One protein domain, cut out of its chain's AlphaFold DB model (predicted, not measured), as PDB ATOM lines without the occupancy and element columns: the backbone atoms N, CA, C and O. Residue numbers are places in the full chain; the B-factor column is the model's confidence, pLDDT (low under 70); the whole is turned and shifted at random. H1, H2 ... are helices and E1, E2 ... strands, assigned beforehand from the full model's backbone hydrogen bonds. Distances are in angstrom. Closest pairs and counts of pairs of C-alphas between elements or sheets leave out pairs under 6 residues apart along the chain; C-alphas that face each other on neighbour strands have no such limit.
ATOM      1  N   LYS A   3      37.950 -53.369   0.122       93.81
ATOM      2  CA  LYS A   3      38.759 -53.520  -1.086       93.81
ATOM      3  C   LYS A   3      40.003 -52.657  -0.933       93.81
ATOM      4  O   LYS A   3      39.951 -51.604  -0.299       93.81
ATOM      5  N   ALA A   4      41.110 -53.104  -1.504       95.69
ATOM      6  CA  ALA A   4      42.341 -52.340  -1.507       95.69
ATOM      7  C   ALA A   4      43.029 -52.456  -2.863       95.69
ATOM      8  O   ALA A   4      42.969 -53.502  -3.513       95.69
ATOM      9  N   TYR A   5      43.694 -51.383  -3.266       96.69
ATOM     10  CA  TYR A   5      44.371 -51.279  -4.546       96.69
ATOM     11  C   TYR A   5      45.730 -50.617  -4.367       96.69
ATOM     12  O   TYR A   5      45.879 -49.666  -3.597       96.69
ATOM     13  N   LYS A   6      46.708 -51.080  -5.143       96.75
ATOM     14  CA  LYS A   6      47.866 -50.269  -5.498       96.75
ATOM     15  C   LYS A   6      47.432 -49.297  -6.589       96.75
ATOM     16  O   LYS A   6      46.834 -49.730  -7.568       96.75
ATOM     17  N   SER A   7      47.765 -48.021  -6.449       97.19
ATOM     18  CA  SER A   7      47.543 -47.006  -7.479       97.19
ATOM     19  C   SER A   7      48.858 -46.331  -7.867       97.19
ATOM     20  O   SER A   7      49.673 -46.019  -6.997       97.19
ATOM     21  N   GLY A   8      49.056 -46.117  -9.172       96.12
ATOM     22  CA  GLY A   8      50.224 -45.426  -9.737       96.12
ATOM     23  C   GLY A   8      50.093 -43.897  -9.758       96.12
ATOM     24  O   GLY A   8      51.082 -43.169  -9.890       96.12
ATOM     25  N   PHE A   9      48.871 -43.373  -9.622       94.31
ATOM     26  CA  PHE A   9      48.649 -41.937  -9.483       94.31
ATOM     27  C   PHE A   9      47.328 -41.603  -8.795       94.31
ATOM     28  O   PHE A   9      46.323 -42.287  -8.991       94.31
ATOM     29  N   ILE A  10      47.315 -40.463  -8.106       93.94
ATOM     30  CA  ILE A  10      46.102 -39.822  -7.594       93.94
ATOM     31  C   ILE A  10      45.908 -38.472  -8.292       93.94
ATOM     32  O   ILE A  10      46.869 -37.775  -8.623       93.94
ATOM     33  N   LYS A  11      44.656 -38.094  -8.529       90.81
ATOM     34  CA  LYS A  11      44.244 -36.777  -9.014       90.81
ATOM     35  C   LYS A  11      43.216 -36.204  -8.040       90.81
ATOM     36  O   LYS A  11      42.239 -36.885  -7.767       90.81
ATOM     37  N   MET A  12      43.414 -34.984  -7.548       86.12
ATOM     38  CA  MET A  12      42.456 -34.281  -6.686       86.12
ATOM     39  C   MET A  12      42.057 -32.960  -7.357       86.12
ATOM     40  O   MET A  12      42.935 -32.213  -7.779       86.12
ATOM     41  N   ASN A  13      40.756 -32.670  -7.462       77.25
ATOM     42  CA  ASN A  13      40.215 -31.425  -8.034       77.25
ATOM     43  C   ASN A  13      40.769 -31.056  -9.437       77.25
ATOM     44  O   ASN A  13      41.130 -31.931 -10.233       77.25
ATOM     45  N   ASP A  14      40.749 -29.753  -9.753       60.25
ATOM     46  CA  ASP A  14      41.197 -29.123 -11.004       60.25
ATOM     47  C   ASP A  14      42.704 -28.794 -11.003       60.25
ATOM     48  O   ASP A  14      43.176 -27.909 -11.716       60.25
ATOM     49  N   GLU A  15      43.504 -29.522 -10.213       52.31
ATOM     50  CA  GLU A  15      44.935 -29.565 -10.486       52.31
ATOM     51  C   GLU A  15      45.122 -30.342 -11.791       52.31
ATOM     52  O   GLU A  15      44.920 -31.556 -11.898       52.31
ATOM     53  N   SER A  16      45.481 -29.607 -12.834       57.81
ATOM     54  CA  SER A  16      45.767 -30.121 -14.174       57.81
ATOM     55  C   SER A  16      46.801 -31.264 -14.195       57.81
ATOM     56  O   SER A  16      46.862 -32.013 -15.174       57.81
ATOM     57  N   ALA A  17      47.567 -31.465 -13.115       66.00
ATOM     58  CA  ALA A  17      48.589 -32.496 -12.988       66.00
ATOM     59  C   ALA A  17      48.162 -33.676 -12.092       66.00
ATOM     60  O   ALA A  17      47.736 -33.523 -10.953       66.00
ATOM     61  N   LYS A  18      48.347 -34.900 -12.604       84.69
ATOM     62  CA  LYS A  18      48.255 -36.142 -11.816       84.69
ATOM     63  C   LYS A  18      49.461 -36.239 -10.875       84.69
ATOM     64  O   LYS A  18      50.596 -36.121 -11.340       84.69
ATOM     65  N   ARG A  19      49.248 -36.564  -9.596       89.94
ATOM     66  CA  ARG A  19      50.330 -36.884  -8.655       89.94
ATOM     67  C   ARG A  19      50.732 -38.347  -8.847       89.94
ATOM     68  O   ARG A  19      50.025 -39.251  -8.408       89.94
ATOM     69  N   LYS A  20      51.829 -38.578  -9.570       91.88
ATOM     70  CA  LYS A  20      52.394 -39.921  -9.782       91.88
ATOM     71  C   LYS A  20      53.096 -40.409  -8.517       91.88
ATOM     72  O   LYS A  20      53.762 -39.624  -7.845       91.88
ATOM     73  N   GLY A  21      52.983 -41.696  -8.224       91.88
ATOM     74  CA  GLY A  21      53.592 -42.302  -7.047       91.88
ATOM     75  C   GLY A  21      53.118 -43.731  -6.829       91.88
ATOM     76  O   GLY A  21      52.506 -44.334  -7.700       91.88
ATOM     77  N   ASN A  22      53.397 -44.271  -5.647       94.00
ATOM     78  CA  ASN A  22      52.781 -45.511  -5.193       94.00
ATOM     79  C   ASN A  22      51.816 -45.166  -4.069       94.00
ATOM     80  O   ASN A  22      52.229 -44.591  -3.059       94.00
ATOM     81  N   TYR A  23      50.552 -45.532  -4.242       96.81
ATOM     82  CA  TYR A  23      49.510 -45.285  -3.257       96.81
ATOM     83  C   TYR A  23      48.802 -46.581  -2.891       96.81
ATOM     84  O   TYR A  23      48.543 -47.425  -3.752       96.81
ATOM     85  N   LEU A  24      48.463 -46.703  -1.614       97.12
ATOM     86  CA  LEU A  24      47.491 -47.656  -1.109       97.12
ATOM     87  C   LEU A  24      46.130 -46.962  -1.082       97.12
ATOM     88  O   LEU A  24      45.949 -45.986  -0.358       97.12
ATOM     89  N   VAL A  25      45.186 -47.465  -1.867       97.06
ATOM     90  CA  VAL A  25      43.800 -46.992  -1.891       97.06
ATOM     91  C   VAL A  25      42.940 -48.045  -1.214       97.06
ATOM     92  O   VAL A  25      42.907 -49.185  -1.671       97.06
ATOM     93  N   ILE A  26      42.267 -47.686  -0.124       96.38
ATOM     94  CA  ILE A  26      41.397 -48.570   0.651       96.38
ATOM     95  C   ILE A  26      39.968 -48.052   0.549       96.38
ATOM     96  O   ILE A  26      39.681 -46.909   0.896       96.38
ATOM     97  N   GLU A  27      39.070 -48.927   0.119       94.44
ATOM     98  CA  GLU A  27      37.638 -48.678   0.043       94.44
ATOM     99  C   GLU A  27      36.933 -49.563   1.065       94.44
ATOM    100  O   GLU A  27      37.008 -50.795   1.002       94.44
ATOM    101  N   MET A  28      36.223 -48.950   2.006       92.00
ATOM    102  CA  MET A  28      35.441 -49.672   3.004       92.00
ATOM    103  C   MET A  28      33.964 -49.340   2.829       92.00
ATOM    104  O   MET A  28      33.520 -48.222   3.077       92.00
ATOM    105  N   THR A  29      33.185 -50.335   2.422       87.62
ATOM    106  CA  THR A  29      31.728 -50.225   2.305       87.62
ATOM    107  C   THR A  29      31.072 -50.942   3.476       87.62
ATOM    108  O   THR A  29      31.285 -52.145   3.677       87.62
ATOM    109  N   VAL A  30      30.242 -50.243   4.242       78.19
ATOM    110  CA  VAL A  30      29.438 -50.840   5.318       78.19
ATOM    111  C   VAL A  30      28.024 -51.055   4.787       78.19
ATOM    112  O   VAL A  30      27.429 -50.128   4.262       78.19
ATOM    113  N   LYS A  31      27.465 -52.268   4.915       74.81
ATOM    114  CA  LYS A  31      26.154 -52.614   4.319       74.81
ATOM    115  C   LYS A  31      24.997 -51.722   4.789       74.81
ATOM    116  O   LYS A  31      24.019 -51.587   4.069       74.81
ATOM    117  N   SER A  32      25.090 -51.171   5.996       75.06
ATOM    118  CA  SER A  32      24.077 -50.291   6.582       75.06
ATOM    119  C   SER A  32      24.233 -48.819   6.190       75.06
ATOM    120  O   SER A  32      23.391 -48.016   6.576       75.06
ATOM    121  N   LEU A  33      25.306 -48.449   5.484       71.94
ATOM    122  CA  LEU A  33      25.630 -47.067   5.131       71.94
ATOM    123  C   LEU A  33      25.544 -46.890   3.613       71.94
ATOM    124  O   LEU A  33      25.905 -47.782   2.848       71.94
ATOM    125  N   SER A  34      25.072 -45.724   3.179       80.06
ATOM    126  CA  SER A  34      24.899 -45.377   1.763       80.06
ATOM    127  C   SER A  34      26.154 -44.786   1.113       80.06
ATOM    128  O   SER A  34      26.072 -44.282  -0.000       80.06
ATOM    129  N   PHE A  35      27.298 -44.818   1.799       86.31
ATOM    130  CA  PHE A  35      28.547 -44.205   1.353       86.31
ATOM    131  C   PHE A  35      29.720 -45.185   1.459       86.31
ATOM    132  O   PHE A  35      29.668 -46.200   2.167       86.31
ATOM    133  N   ILE A  36      30.802 -44.876   0.750       90.31
ATOM    134  CA  ILE A  36      32.071 -45.603   0.825       90.31
ATOM    135  C   ILE A  36      33.027 -44.762   1.672       90.31
ATOM    136  O   ILE A  36      33.150 -43.562   1.472       90.31
ATOM    137  N   HIS A  37      33.724 -45.374   2.620       92.69
ATOM    138  CA  HIS A  37      34.876 -44.735   3.244       92.69
ATOM    139  C   HIS A  37      36.099 -44.956   2.362       92.69
ATOM    140  O   HIS A  37      36.477 -46.103   2.109       92.69
ATOM    141  N   LEU A  38      36.709 -43.868   1.908       94.38
ATOM    142  CA  LEU A  38      37.926 -43.893   1.113       94.38
ATOM    143  C   LEU A  38      39.095 -43.447   1.980       94.38
ATOM    144  O   LEU A  38      39.039 -42.368   2.559       94.38
ATOM    145  N   ILE A  39      40.157 -44.248   2.033       96.00
ATOM    146  CA  ILE A  39      41.440 -43.869   2.634       96.00
ATOM    147  C   ILE A  39      42.531 -44.060   1.580       96.00
ATOM    148  O   ILE A  39      42.635 -45.124   0.971       96.00
ATOM    149  N   ILE A  40      43.355 -43.037   1.370       96.19
ATOM    150  CA  ILE A  40      44.493 -43.056   0.451       96.19
ATOM    151  C   ILE A  40      45.759 -42.774   1.251       96.19
ATOM    152  O   ILE A  40      45.868 -41.742   1.914       96.19
ATOM    153  N   ILE A  41      46.728 -43.678   1.161       96.88
ATOM    154  CA  ILE A  41      48.000 -43.618   1.884       96.88
ATOM    155  C   ILE A  41      49.142 -43.654   0.870       96.88
ATOM    156  O   ILE A  41      49.109 -44.409  -0.101       96.88
ATOM    157  N   SER A  42      50.165 -42.841   1.101       95.06
ATOM    158  CA  SER A  42      51.450 -42.891   0.401       95.06
ATOM    159  C   SER A  42      52.542 -43.400   1.342       95.06
ATOM    160  O   SER A  42      52.296 -43.594   2.531       95.06
ATOM    161  N   GLN A  43      53.763 -43.578   0.838       90.38
ATOM    162  CA  GLN A  43      54.907 -43.936   1.685       90.38
ATOM    163  C   GLN A  43      55.204 -42.889   2.771       90.38
ATOM    164  O   GLN A  43      55.732 -43.245   3.822       90.38
ATOM    165  N   ASP A  44      54.815 -41.633   2.537       90.31
ATOM    166  CA  ASP A  44      55.053 -40.511   3.449       90.31
ATOM    167  C   ASP A  44      53.936 -40.337   4.494       90.31
ATOM    168  O   ASP A  44      54.075 -39.537   5.416       90.31
ATOM    169  N   GLY A  45      52.820 -41.064   4.361       93.50
ATOM    170  CA  GLY A  45      51.679 -40.982   5.274       93.50
ATOM    171  C   GLY A  45      50.328 -40.801   4.578       93.50
ATOM    172  O   GLY A  45      50.168 -41.101   3.386       93.50
ATOM    173  N   LEU A  46      49.341 -40.340   5.351       95.44
ATOM    174  CA  LEU A  46      47.960 -40.159   4.909       95.44
ATOM    175  C   LEU A  46      47.873 -39.075   3.824       95.44
ATOM    176  O   LEU A  46      48.349 -37.958   3.996       95.44
ATOM    177  N   VAL A  47      47.239 -39.406   2.698       93.19
ATOM    178  CA  VAL A  47      46.996 -38.472   1.587       93.19
ATOM    179  C   VAL A  47      45.565 -37.954   1.626       93.19
ATOM    180  O   VAL A  47      45.333 -36.770   1.402       93.19
ATOM    181  N   PHE A  48      44.604 -38.841   1.880       91.94
ATOM    182  CA  PHE A  48      43.186 -38.504   1.859       91.94
ATOM    183  C   PHE A  48      42.380 -39.486   2.711       91.94
ATOM    184  O   PHE A  48      42.666 -40.682   2.690       91.94
ATOM    185  N   ALA A  49      41.364 -39.001   3.424       93.69
ATOM    186  CA  ALA A  49      40.387 -39.850   4.096       93.69
ATOM    187  C   ALA A  49      39.037 -39.135   4.221       93.69
ATOM    188  O   ALA A  49      38.927 -38.201   5.012       93.69
ATOM    189  N   GLU A  50      38.026 -39.580   3.471       91.19
ATOM    190  CA  GLU A  50      36.653 -39.060   3.560       91.19
ATOM    191  C   GLU A  50      35.605 -40.125   3.201       91.19
ATOM    192  O   GLU A  50      35.888 -41.126   2.531       91.19
ATOM    193  N   ALA A  51      34.370 -39.884   3.647       89.88
ATOM    194  CA  ALA A  51      33.198 -40.567   3.127       89.88
ATOM    195  C   ALA A  51      32.842 -39.995   1.744       89.88
ATOM    196  O   ALA A  51      32.735 -38.784   1.561       89.88
ATOM    197  N   ILE A  52      32.658 -40.878   0.771       89.88
ATOM    198  CA  ILE A  52      32.327 -40.555  -0.619       89.88
ATOM    199  C   ILE A  52      30.958 -41.146  -0.967       89.88
ATOM    200  O   ILE A  52      30.654 -42.297  -0.636       89.88
ATOM    201  N   ASP A  53      30.133 -40.363  -1.656       86.56
ATOM    202  CA  ASP A  53      28.751 -40.743  -1.986       86.56
ATOM    203  C   ASP A  53      28.688 -41.719  -3.154       86.56
ATOM    204  O   ASP A  53      27.773 -42.533  -3.271       86.56
ATOM    205  N   SER A  54      29.651 -41.612  -4.066       87.31
ATOM    206  CA  SER A  54      29.671 -42.418  -5.276       87.31
ATOM    207  C   SER A  54      31.083 -42.671  -5.773       87.31
ATOM    208  O   SER A  54      32.010 -41.876  -5.584       87.31
ATOM    209  N   MET A  55      31.218 -43.805  -6.452       90.88
ATOM    210  CA  MET A  55      32.417 -44.224  -7.153       90.88
ATOM    211  C   MET A  55      32.007 -44.691  -8.550       90.88
ATOM    212  O   MET A  55      31.063 -45.463  -8.701       90.88
ATOM    213  N   THR A  56      32.695 -44.189  -9.572       90.50
ATOM    214  CA  THR A  56      32.586 -44.670 -10.951       90.50
ATOM    215  C   THR A  56      33.843 -45.449 -11.299       90.50
ATOM    216  O   THR A  56      34.945 -44.891 -11.284       90.50
ATOM    217  N   GLU A  57      33.661 -46.721 -11.635       91.00
ATOM    218  CA  GLU A  57      34.735 -47.605 -12.071       91.00
ATOM    219  C   GLU A  57      34.897 -47.515 -13.590       91.00
ATOM    220  O   GLU A  57      33.955 -47.696 -14.362       91.00
ATOM    221  N   ILE A  58      36.120 -47.226 -14.014       87.81
ATOM    222  CA  ILE A  58      36.601 -47.333 -15.387       87.81
ATOM    223  C   ILE A  58      37.792 -48.291 -15.312       87.81
ATOM    224  O   ILE A  58      38.502 -48.309 -14.313       87.81
ATOM    225  N   THR A  59      38.032 -49.123 -16.322       88.56
ATOM    226  CA  THR A  59      39.106 -50.129 -16.262       88.56
ATOM    227  C   THR A  59      40.444 -49.522 -15.807       88.56
ATOM    228  O   THR A  59      41.006 -48.661 -16.481       88.56
ATOM    229  N   GLY A  60      40.939 -49.964 -14.643       89.25
ATOM    230  CA  GLY A  60      42.185 -49.478 -14.037       89.25
ATOM    231  C   GLY A  60      42.117 -48.072 -13.423       89.25
ATOM    232  O   GLY A  60      43.169 -47.505 -13.121       89.25
ATOM    233  N   TYR A  61      40.927 -47.493 -13.251       92.44
ATOM    234  CA  TYR A  61      40.716 -46.140 -12.741       92.44
ATOM    235  C   TYR A  61      39.399 -45.997 -11.967       92.44
ATOM    236  O   TYR A  61      38.319 -46.243 -12.496       92.44
ATOM    237  N   HIS A  62      39.467 -45.509 -10.734       95.00
ATOM    238  CA  HIS A  62      38.288 -45.159  -9.948       95.00
ATOM    239  C   HIS A  62      38.171 -43.642  -9.837       95.00
ATOM    240  O   HIS A  62      39.133 -42.957  -9.481       95.00
ATOM    241  N   ARG A  63      36.978 -43.117 -10.129       92.56
ATOM    242  CA  ARG A  63      36.604 -41.728  -9.847       92.56
ATOM    243  C   ARG A  63      35.646 -41.692  -8.670       92.56
ATOM    244  O   ARG A  63      34.558 -42.249  -8.752       92.56
ATOM    245  N   TYR A  64      36.022 -40.969  -7.635       92.12
ATOM    246  CA  TYR A  64      35.239 -40.747  -6.433       92.12
ATOM    247  C   TYR A  64      34.666 -39.333  -6.432       92.12
ATOM    248  O   TYR A  64      35.344 -38.384  -6.848       92.12
ATOM    249  N   SER A  65      33.430 -39.204  -5.958       88.38
ATOM    250  CA  SER A  65      32.781 -37.910  -5.733       88.38
ATOM    251  C   SER A  65      32.406 -37.790  -4.259       88.38
ATOM    252  O   SER A  65      31.766 -38.691  -3.710       88.38
ATOM    253  N   THR A  66      32.817 -36.694  -3.625       80.81
ATOM    254  CA  THR A  66      32.444 -36.371  -2.242       80.81
ATOM    255  C   THR A  66      31.123 -35.600  -2.194       80.81
ATOM    256  O   THR A  66      30.705 -34.991  -3.184       80.81
ATOM    257  N   THR A  67      30.521 -35.537  -1.005       70.19
ATOM    258  CA  THR A  67      29.362 -34.674  -0.694       70.19
ATOM    259  C   THR A  67      29.645 -33.185  -0.932       70.19
ATOM    260  O   THR A  67      28.734 -32.398  -1.172       70.19
ATOM    261  N   SER A  68      30.921 -32.788  -0.886       70.00
ATOM    262  CA  SER A  68      31.411 -31.416  -1.054       70.00
ATOM    263  C   SER A  68      31.803 -31.059  -2.495       70.00
ATOM    264  O   SER A  68      32.386 -30.003  -2.720       70.00
ATOM    265  N   SER A  69      31.481 -31.906  -3.485       66.94
ATOM    266  CA  SER A  69      31.869 -31.744  -4.903       66.94
ATOM    267  C   SER A  69      33.381 -31.815  -5.180       66.94
ATOM    268  O   SER A  69      33.837 -31.416  -6.252       66.94
ATOM    269  N   THR A  70      34.162 -32.365  -4.248       76.12
ATOM    270  CA  THR A  70      35.570 -32.709  -4.485       76.12
ATOM    271  C   THR A  70      35.626 -33.977  -5.331       76.12
ATOM    272  O   THR A  70      34.937 -34.964  -5.054       76.12
ATOM    273  N   TYR A  71      36.459 -33.961  -6.371       84.62
ATOM    274  CA  TYR A  71      36.698 -35.136  -7.206       84.62
ATOM    275  C   TYR A  71      38.064 -35.724  -6.929       84.62
ATOM    276  O   TYR A  71      39.074 -35.017  -6.952       84.62
ATOM    277  N   ILE A  72      38.086 -37.042  -6.763       90.50
ATOM    278  CA  ILE A  72      39.324 -37.793  -6.593       90.50
ATOM    279  C   ILE A  72      39.375 -38.892  -7.635       90.50
ATOM    280  O   ILE A  72      38.436 -39.661  -7.793       90.50
ATOM    281  N   GLY A  73      40.469 -38.950  -8.378       92.25
ATOM    282  CA  GLY A  73      40.770 -40.027  -9.305       92.25
ATOM    283  C   GLY A  73      41.932 -40.851  -8.784       92.25
ATOM    284  O   GLY A  73      42.971 -40.281  -8.467       92.25
ATOM    285  N   ALA A  74      41.797 -42.170  -8.751       94.81
ATOM    286  CA  ALA A  74      42.906 -43.091  -8.532       94.81
ATOM    287  C   ALA A  74      43.056 -43.974  -9.769       94.81
ATOM    288  O   ALA A  74      42.080 -44.571 -10.215       94.81
ATOM    289  N   GLY A  75      44.248 -44.028 -10.358       94.06
ATOM    290  CA  GLY A  75      44.477 -44.769 -11.599       94.06
ATOM    291  C   GLY A  75      45.665 -45.710 -11.552       94.06
ATOM    292  O   GLY A  75      46.408 -45.747 -10.569       94.06
ATOM    293  N   GLU A  76      45.809 -46.487 -12.627       95.31
ATOM    294  CA  GLU A  76      46.727 -47.631 -12.685       95.31
ATOM    295  C   GLU A  76      46.457 -48.592 -11.518       95.31
ATOM    296  O   GLU A  76      47.365 -49.011 -10.801       95.31
ATOM    297  N   LEU A  77      45.168 -48.865 -11.288       96.12
ATOM    298  CA  LEU A  77      44.714 -49.660 -10.157       96.12
ATOM    299  C   LEU A  77      45.033 -51.138 -10.358       96.12
ATOM    300  O   LEU A  77      44.582 -51.761 -11.320       96.12
ATOM    301  N   ILE A  78      45.763 -51.701  -9.401       95.62
ATOM    302  CA  ILE A  78      46.029 -53.133  -9.293       95.62
ATOM    303  C   ILE A  78      45.401 -53.612  -7.982       95.62
ATOM    304  O   ILE A  78      45.774 -53.101  -6.921       95.62
ATOM    305  N   PRO A  79      44.444 -54.556  -8.018       94.44
ATOM    306  CA  PRO A  79      43.796 -55.047  -6.809       94.44
ATOM    307  C   PRO A  79      44.803 -55.760  -5.904       94.44
ATOM    308  O   PRO A  79      45.646 -56.526  -6.371       94.44
ATOM    309  N   LEU A  80      44.690 -55.510  -4.603       93.81
ATOM    310  CA  LEU A  80      45.478 -56.163  -3.564       93.81
ATOM    311  C   LEU A  80      44.636 -57.226  -2.862       93.81
ATOM    312  O   LEU A  80      43.414 -57.104  -2.739       93.81
ATOM    313  N   ASN A  81      45.297 -58.264  -2.360       91.38
ATOM    314  CA  ASN A  81      44.628 -59.289  -1.578       91.38
ATOM    315  C   ASN A  81      44.327 -58.762  -0.165       91.38
ATOM    316  O   ASN A  81      45.243 -58.529   0.624       91.38
ATOM    317  N   THR A  82      43.044 -58.593   0.158       86.50
ATOM    318  CA  THR A  82      42.564 -58.153   1.480       86.50
ATOM    319  C   THR A  82      42.202 -59.305   2.422       86.50
ATOM    320  O   THR A  82      41.804 -59.053   3.557       86.50
ATOM    321  N   GLN A  83      42.328 -60.561   1.983       81.94
ATOM    322  CA  GLN A  83      41.967 -61.762   2.753       81.94
ATOM    323  C   GLN A  83      43.181 -62.479   3.367       81.94
ATOM    324  O   GLN A  83      43.079 -63.638   3.769       81.94
ATOM    325  N   ASP A  84      44.340 -61.821   3.407       72.38
ATOM    326  CA  ASP A  84      45.567 -62.421   3.926       72.38
ATOM    327  C   ASP A  84      45.473 -62.731   5.436       72.38
ATOM    328  O   ASP A  84      44.803 -62.035   6.205       72.38
ATOM    329  N   LYS A  85      46.156 -63.794   5.868       62.47
ATOM    330  CA  LYS A  85      46.125 -64.340   7.233       62.47
ATOM    331  C   LYS A  85      46.880 -63.482   8.250       62.47
ATOM    332  O   LYS A  85      46.588 -63.589   9.437       62.47
ATOM    333  N   ASN A  86      47.798 -62.621   7.807       63.66
ATOM    334  CA  ASN A  86      48.646 -61.793   8.678       63.66
ATOM    335  C   ASN A  86      47.951 -60.517   9.194       63.66
ATOM    336  O   ASN A  86      48.599 -59.598   9.665       63.66
ATOM    337  N   GLY A  87      46.622 -60.429   9.108       73.81
ATOM    338  CA  GLY A  87      45.902 -59.184   9.363       73.81
ATOM    339  C   GLY A  87      45.974 -58.237   8.162       73.81
ATOM    340  O   GLY A  87      46.955 -58.184   7.422       73.81
ATOM    341  N   MET A  88      44.887 -57.495   7.935       87.81
ATOM    342  CA  MET A  88      44.677 -56.783   6.671       87.81
ATOM    343  C   MET A  88      45.765 -55.740   6.380       87.81
ATOM    344  O   MET A  88      46.336 -55.752   5.297       87.81
ATOM    345  N   ILE A  89      46.075 -54.843   7.323       90.44
ATOM    346  CA  ILE A  89      47.042 -53.757   7.077       90.44
ATOM    347  C   ILE A  89      48.460 -54.297   6.894       90.44
ATOM    348  O   ILE A  89      49.138 -53.892   5.956       90.44
ATOM    349  N   GLU A  90      48.885 -55.253   7.718       89.69
ATOM    350  CA  GLU A  90      50.193 -55.895   7.577       89.69
ATOM    351  C   GLU A  90      50.326 -56.589   6.210       89.69
ATOM    352  O   GLU A  90      51.256 -56.296   5.455       89.69
ATOM    353  N   GLY A  91      49.335 -57.397   5.818       90.81
ATOM    354  CA  GLY A  91      49.310 -58.054   4.508       90.81
ATOM    355  C   GLY A  91      49.338 -57.070   3.333       90.81
ATOM    356  O   GLY A  91      50.043 -57.298   2.346       90.81
ATOM    357  N   LEU A  92      48.626 -55.944   3.428       92.62
ATOM    358  CA  LEU A  92      48.650 -54.896   2.402       92.62
ATOM    359  C   LEU A  92      50.012 -54.190   2.332       92.62
ATOM    360  O   LEU A  92      50.501 -53.911   1.237       92.62
ATOM    361  N   THR A  93      50.654 -53.937   3.476       91.50
ATOM    362  CA  THR A  93      51.974 -53.287   3.516       91.50
ATOM    363  C   THR A  93      53.066 -54.145   2.894       91.50
ATOM    364  O   THR A  93      53.889 -53.617   2.147       91.50
ATOM    365  N   ILE A  94      53.023 -55.462   3.114       90.69
ATOM    366  CA  ILE A  94      53.955 -56.422   2.510       90.69
ATOM    367  C   ILE A  94      53.797 -56.434   0.988       90.69
ATOM    368  O   ILE A  94      54.785 -56.304   0.270       90.69
ATOM    369  N   GLN A  95      52.559 -56.522   0.488       92.25
ATOM    370  CA  GLN A  95      52.281 -56.526  -0.955       92.25
ATOM    371  C   GLN A  95      52.762 -55.247  -1.661       92.25
ATOM    372  O   GLN A  95      53.112 -55.282  -2.841       92.25
ATOM    373  N   LEU A  96      52.783 -54.117  -0.951       90.50
ATOM    374  CA  LEU A  96      53.210 -52.823  -1.484       90.50
ATOM    375  C   LEU A  96      54.686 -52.492  -1.240       90.50
ATOM    376  O   LEU A  96      55.193 -51.546  -1.846       90.50
ATOM    377  N   GLY A  97      55.368 -53.224  -0.355       91.31
ATOM    378  CA  GLY A  97      56.704 -52.863   0.123       91.31
ATOM    379  C   GLY A  97      56.721 -51.556   0.923       91.31
ATOM    380  O   GLY A  97      57.699 -50.813   0.872       91.31
ATOM    381  N   PHE A  98      55.626 -51.226   1.611       93.00
ATOM    382  CA  PHE A  98      55.541 -50.043   2.470       93.00
ATOM    383  C   PHE A  98      56.060 -50.352   3.875       93.00
ATOM    384  O   PHE A  98      56.051 -51.497   4.325       93.00
ATOM    385  N   ASN A  99      56.461 -49.312   4.610       94.19
ATOM    386  CA  ASN A  99      56.738 -49.461   6.032       94.19
ATOM    387  C   ASN A  99      55.427 -49.715   6.795       94.19
ATOM    388  O   ASN A  99      54.500 -48.900   6.737       94.19
ATOM    389  N   TYR A 100      55.367 -50.828   7.532       92.44
ATOM    390  CA  TYR A 100      54.177 -51.213   8.290       92.44
ATOM    391  C   TYR A 100      53.755 -50.157   9.318       92.44
ATOM    392  O   TYR A 100      52.586 -49.788   9.360       92.44
ATOM    393  N   HIS A 101      54.697 -49.633  10.109       93.38
ATOM    394  CA  HIS A 101      54.385 -48.718  11.210       93.38
ATOM    395  C   HIS A 101      53.809 -47.399  10.682       93.38
ATOM    396  O   HIS A 101      52.772 -46.948  11.164       93.38
ATOM    397  N   LEU A 102      54.423 -46.830   9.637       93.94
ATOM    398  CA  LEU A 102      53.927 -45.610   8.991       93.94
ATOM    399  C   LEU A 102      52.550 -45.822   8.358       93.94
ATOM    400  O   LEU A 102      51.661 -44.985   8.498       93.94
ATOM    401  N   THR A 103      52.347 -46.963   7.697       94.69
ATOM    402  CA  THR A 103      51.061 -47.267   7.058       94.69
ATOM    403  C   THR A 103      49.961 -47.495   8.091       94.69
ATOM    404  O   THR A 103      48.850 -47.007   7.911       94.69
ATOM    405  N   ALA A 104      50.257 -48.195   9.190       94.38
ATOM    406  CA  ALA A 104      49.316 -48.414  10.282       94.38
ATOM    407  C   ALA A 104      48.928 -47.096  10.968       94.38
ATOM    408  O   ALA A 104      47.747 -46.875  11.234       94.38
ATOM    409  N   GLN A 105      49.894 -46.198  11.186       96.00
ATOM    410  CA  GLN A 105      49.637 -44.860  11.716       96.00
ATOM    411  C   GLN A 105      48.741 -44.045  10.774       96.00
ATOM    412  O   GLN A 105      47.706 -43.545  11.209       96.00
ATOM    413  N   ALA A 106      49.086 -43.971   9.485       96.62
ATOM    414  CA  ALA A 106      48.297 -43.253   8.483       96.62
ATOM    415  C   ALA A 106      46.880 -43.827   8.329       96.62
ATOM    416  O   ALA A 106      45.913 -43.086   8.169       96.62
ATOM    417  N   PHE A 107      46.737 -45.151   8.410       95.38
ATOM    418  CA  PHE A 107      45.433 -45.803   8.399       95.38
ATOM    419  C   PHE A 107      44.604 -45.439   9.636       95.38
ATOM    420  O   PHE A 107      43.434 -45.091   9.497       95.38
ATOM    421  N   GLY A 108      45.206 -45.469  10.830       94.81
ATOM    422  CA  GLY A 108      44.559 -45.046  12.072       94.81
ATOM    423  C   GLY A 108      44.113 -43.583  12.037       94.81
ATOM    424  O   GLY A 108      42.974 -43.284  12.382       94.81
ATOM    425  N   GLU A 109      44.968 -42.685  11.544       96.31
ATOM    426  CA  GLU A 109      44.629 -41.275  11.319       96.31
ATOM    427  C   GLU A 109      43.450 -41.126  10.346       96.31
ATOM    428  O   GLU A 109      42.503 -40.390  10.620       96.31
ATOM    429  N   GLY A 110      43.453 -41.890   9.249       95.31
ATOM    430  CA  GLY A 110      42.343 -41.923   8.302       95.31
ATOM    431  C   GLY A 110      41.028 -42.360   8.953       95.31
ATOM    432  O   GLY A 110      39.998 -41.731   8.728       95.31
ATOM    433  N   LEU A 111      41.052 -43.386   9.809       93.75
ATOM    434  CA  LEU A 111      39.869 -43.827  10.558       93.75
ATOM    435  C   LEU A 111      39.348 -42.760  11.531       93.75
ATOM    436  O   LEU A 111      38.135 -42.578  11.625       93.75
ATOM    437  N   LEU A 112      40.240 -42.054  12.230       93.94
ATOM    438  CA  LEU A 112      39.874 -40.965  13.146       93.94
ATOM    439  C   LEU A 112      39.260 -39.768  12.406       93.94
ATOM    440  O   LEU A 112      38.293 -39.173  12.876       93.94
ATOM    441  N   ARG A 113      39.774 -39.445  11.215       91.69
ATOM    442  CA  ARG A 113      39.195 -38.397  10.366       91.69
ATOM    443  C   ARG A 113      37.791 -38.765   9.889       91.69
ATOM    444  O   ARG A 113      36.887 -37.939   9.913       91.69
ATOM    445  N   LEU A 114      37.584 -40.028   9.520       89.62
ATOM    446  CA  LEU A 114      36.273 -40.539   9.112       89.62
ATOM    447  C   LEU A 114      35.249 -40.570  10.256       89.62
ATOM    448  O   LEU A 114      34.052 -40.473   9.997       89.62
ATOM    449  N   SER A 115      35.690 -40.702  11.510       86.31
ATOM    450  CA  SER A 115      34.800 -40.681  12.677       86.31
ATOM    451  C   SER A 115      34.445 -39.268  13.158       86.31
ATOM    452  O   SER A 115      33.651 -39.137  14.090       86.31
ATOM    453  N   GLY A 116      35.005 -38.216  12.542       80.25
ATOM    454  CA  GLY A 116      34.825 -36.824  12.969       80.25
ATOM    455  C   GLY A 116      35.557 -36.485  14.270       80.25
ATOM    456  O   GLY A 116      35.167 -35.555  14.972       80.25
TER     457      GLY A 116
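This is residues 3 to 116 of the 118 residues of an uncharacterized protein of Firmicutes bacterium HGW-Firmicutes-3 (UniProt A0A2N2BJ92). A closed barrel of six strands forms the core, and two helices pack on its outside, the longer H2 over E3 and E4 and H1 over E1 and E2. E1 to E6 follow each other round the ring as a meander, each the antiparallel neighbour of the one before, and E6 closes on E1; H1 and H2 come last. The 114 printed residues, of mixed class, are compact, with a radius of gyration of the C-alphas of 13.3 A and spans of 36 by 34 by 25 A.

Start at E1, residues 3 to 12; its N 5 is 2.8 A from O 25 of E2, residues 19 to 29. Look next to E3, residues 36 to 42, for N 26 and O 39, 2.8 A, then to E4, residues 45 to 58, for N 38 and O 50, 2.9 A. E4 bends by 105 degrees at residue 53; beyond it, N 56 is 2.8 A from O 63 of E5, residues 61 to 66. E6, residues 71 to 75, is the antiparallel neighbour of E5, with N 62 and O 74 at 2.8 A, and of E1, with N 11 and O 73 at 2.8 A. These pairs are within hydrogen-bond range, and E1 to E6 form successive hairpins. H1, residues 88 to 96, has a height over the sheet of 9.8 A; C-alphas 6 and 96 are closest to E1, 7.2 A. H2, residues 100 to 114, has a height of 8.0 A; C-alphas 46 and 106 are its closest to E4, 4.7 A. H2 touches H1 with residues 100 to 104 alone, C-alphas 93 and 100 closest at 5.7 A, at a steep tilt of 55 degrees, opposite ways. Every O i to N i+4 pair in H1 and H2 is within hydrogen-bond range.

Find C-alpha 3 at (38.759, -53.520, -1.086), where E1 begins its 20.4 A. E4, 26.4 A, starts at (51.679, -40.982, 5.274); H2, 20.9 A, ends at (36.273, -40.539, 9.112).

The printed part has no cut. The long link, residues 76 to 87, pairs at 78 to 79 with residues 5 to 6. The C-alphas farthest apart are Ser 16 and Lys 85, 40.4 A; pLDDT is under 70 at residues 14 to 17, 69 and 85 to 86.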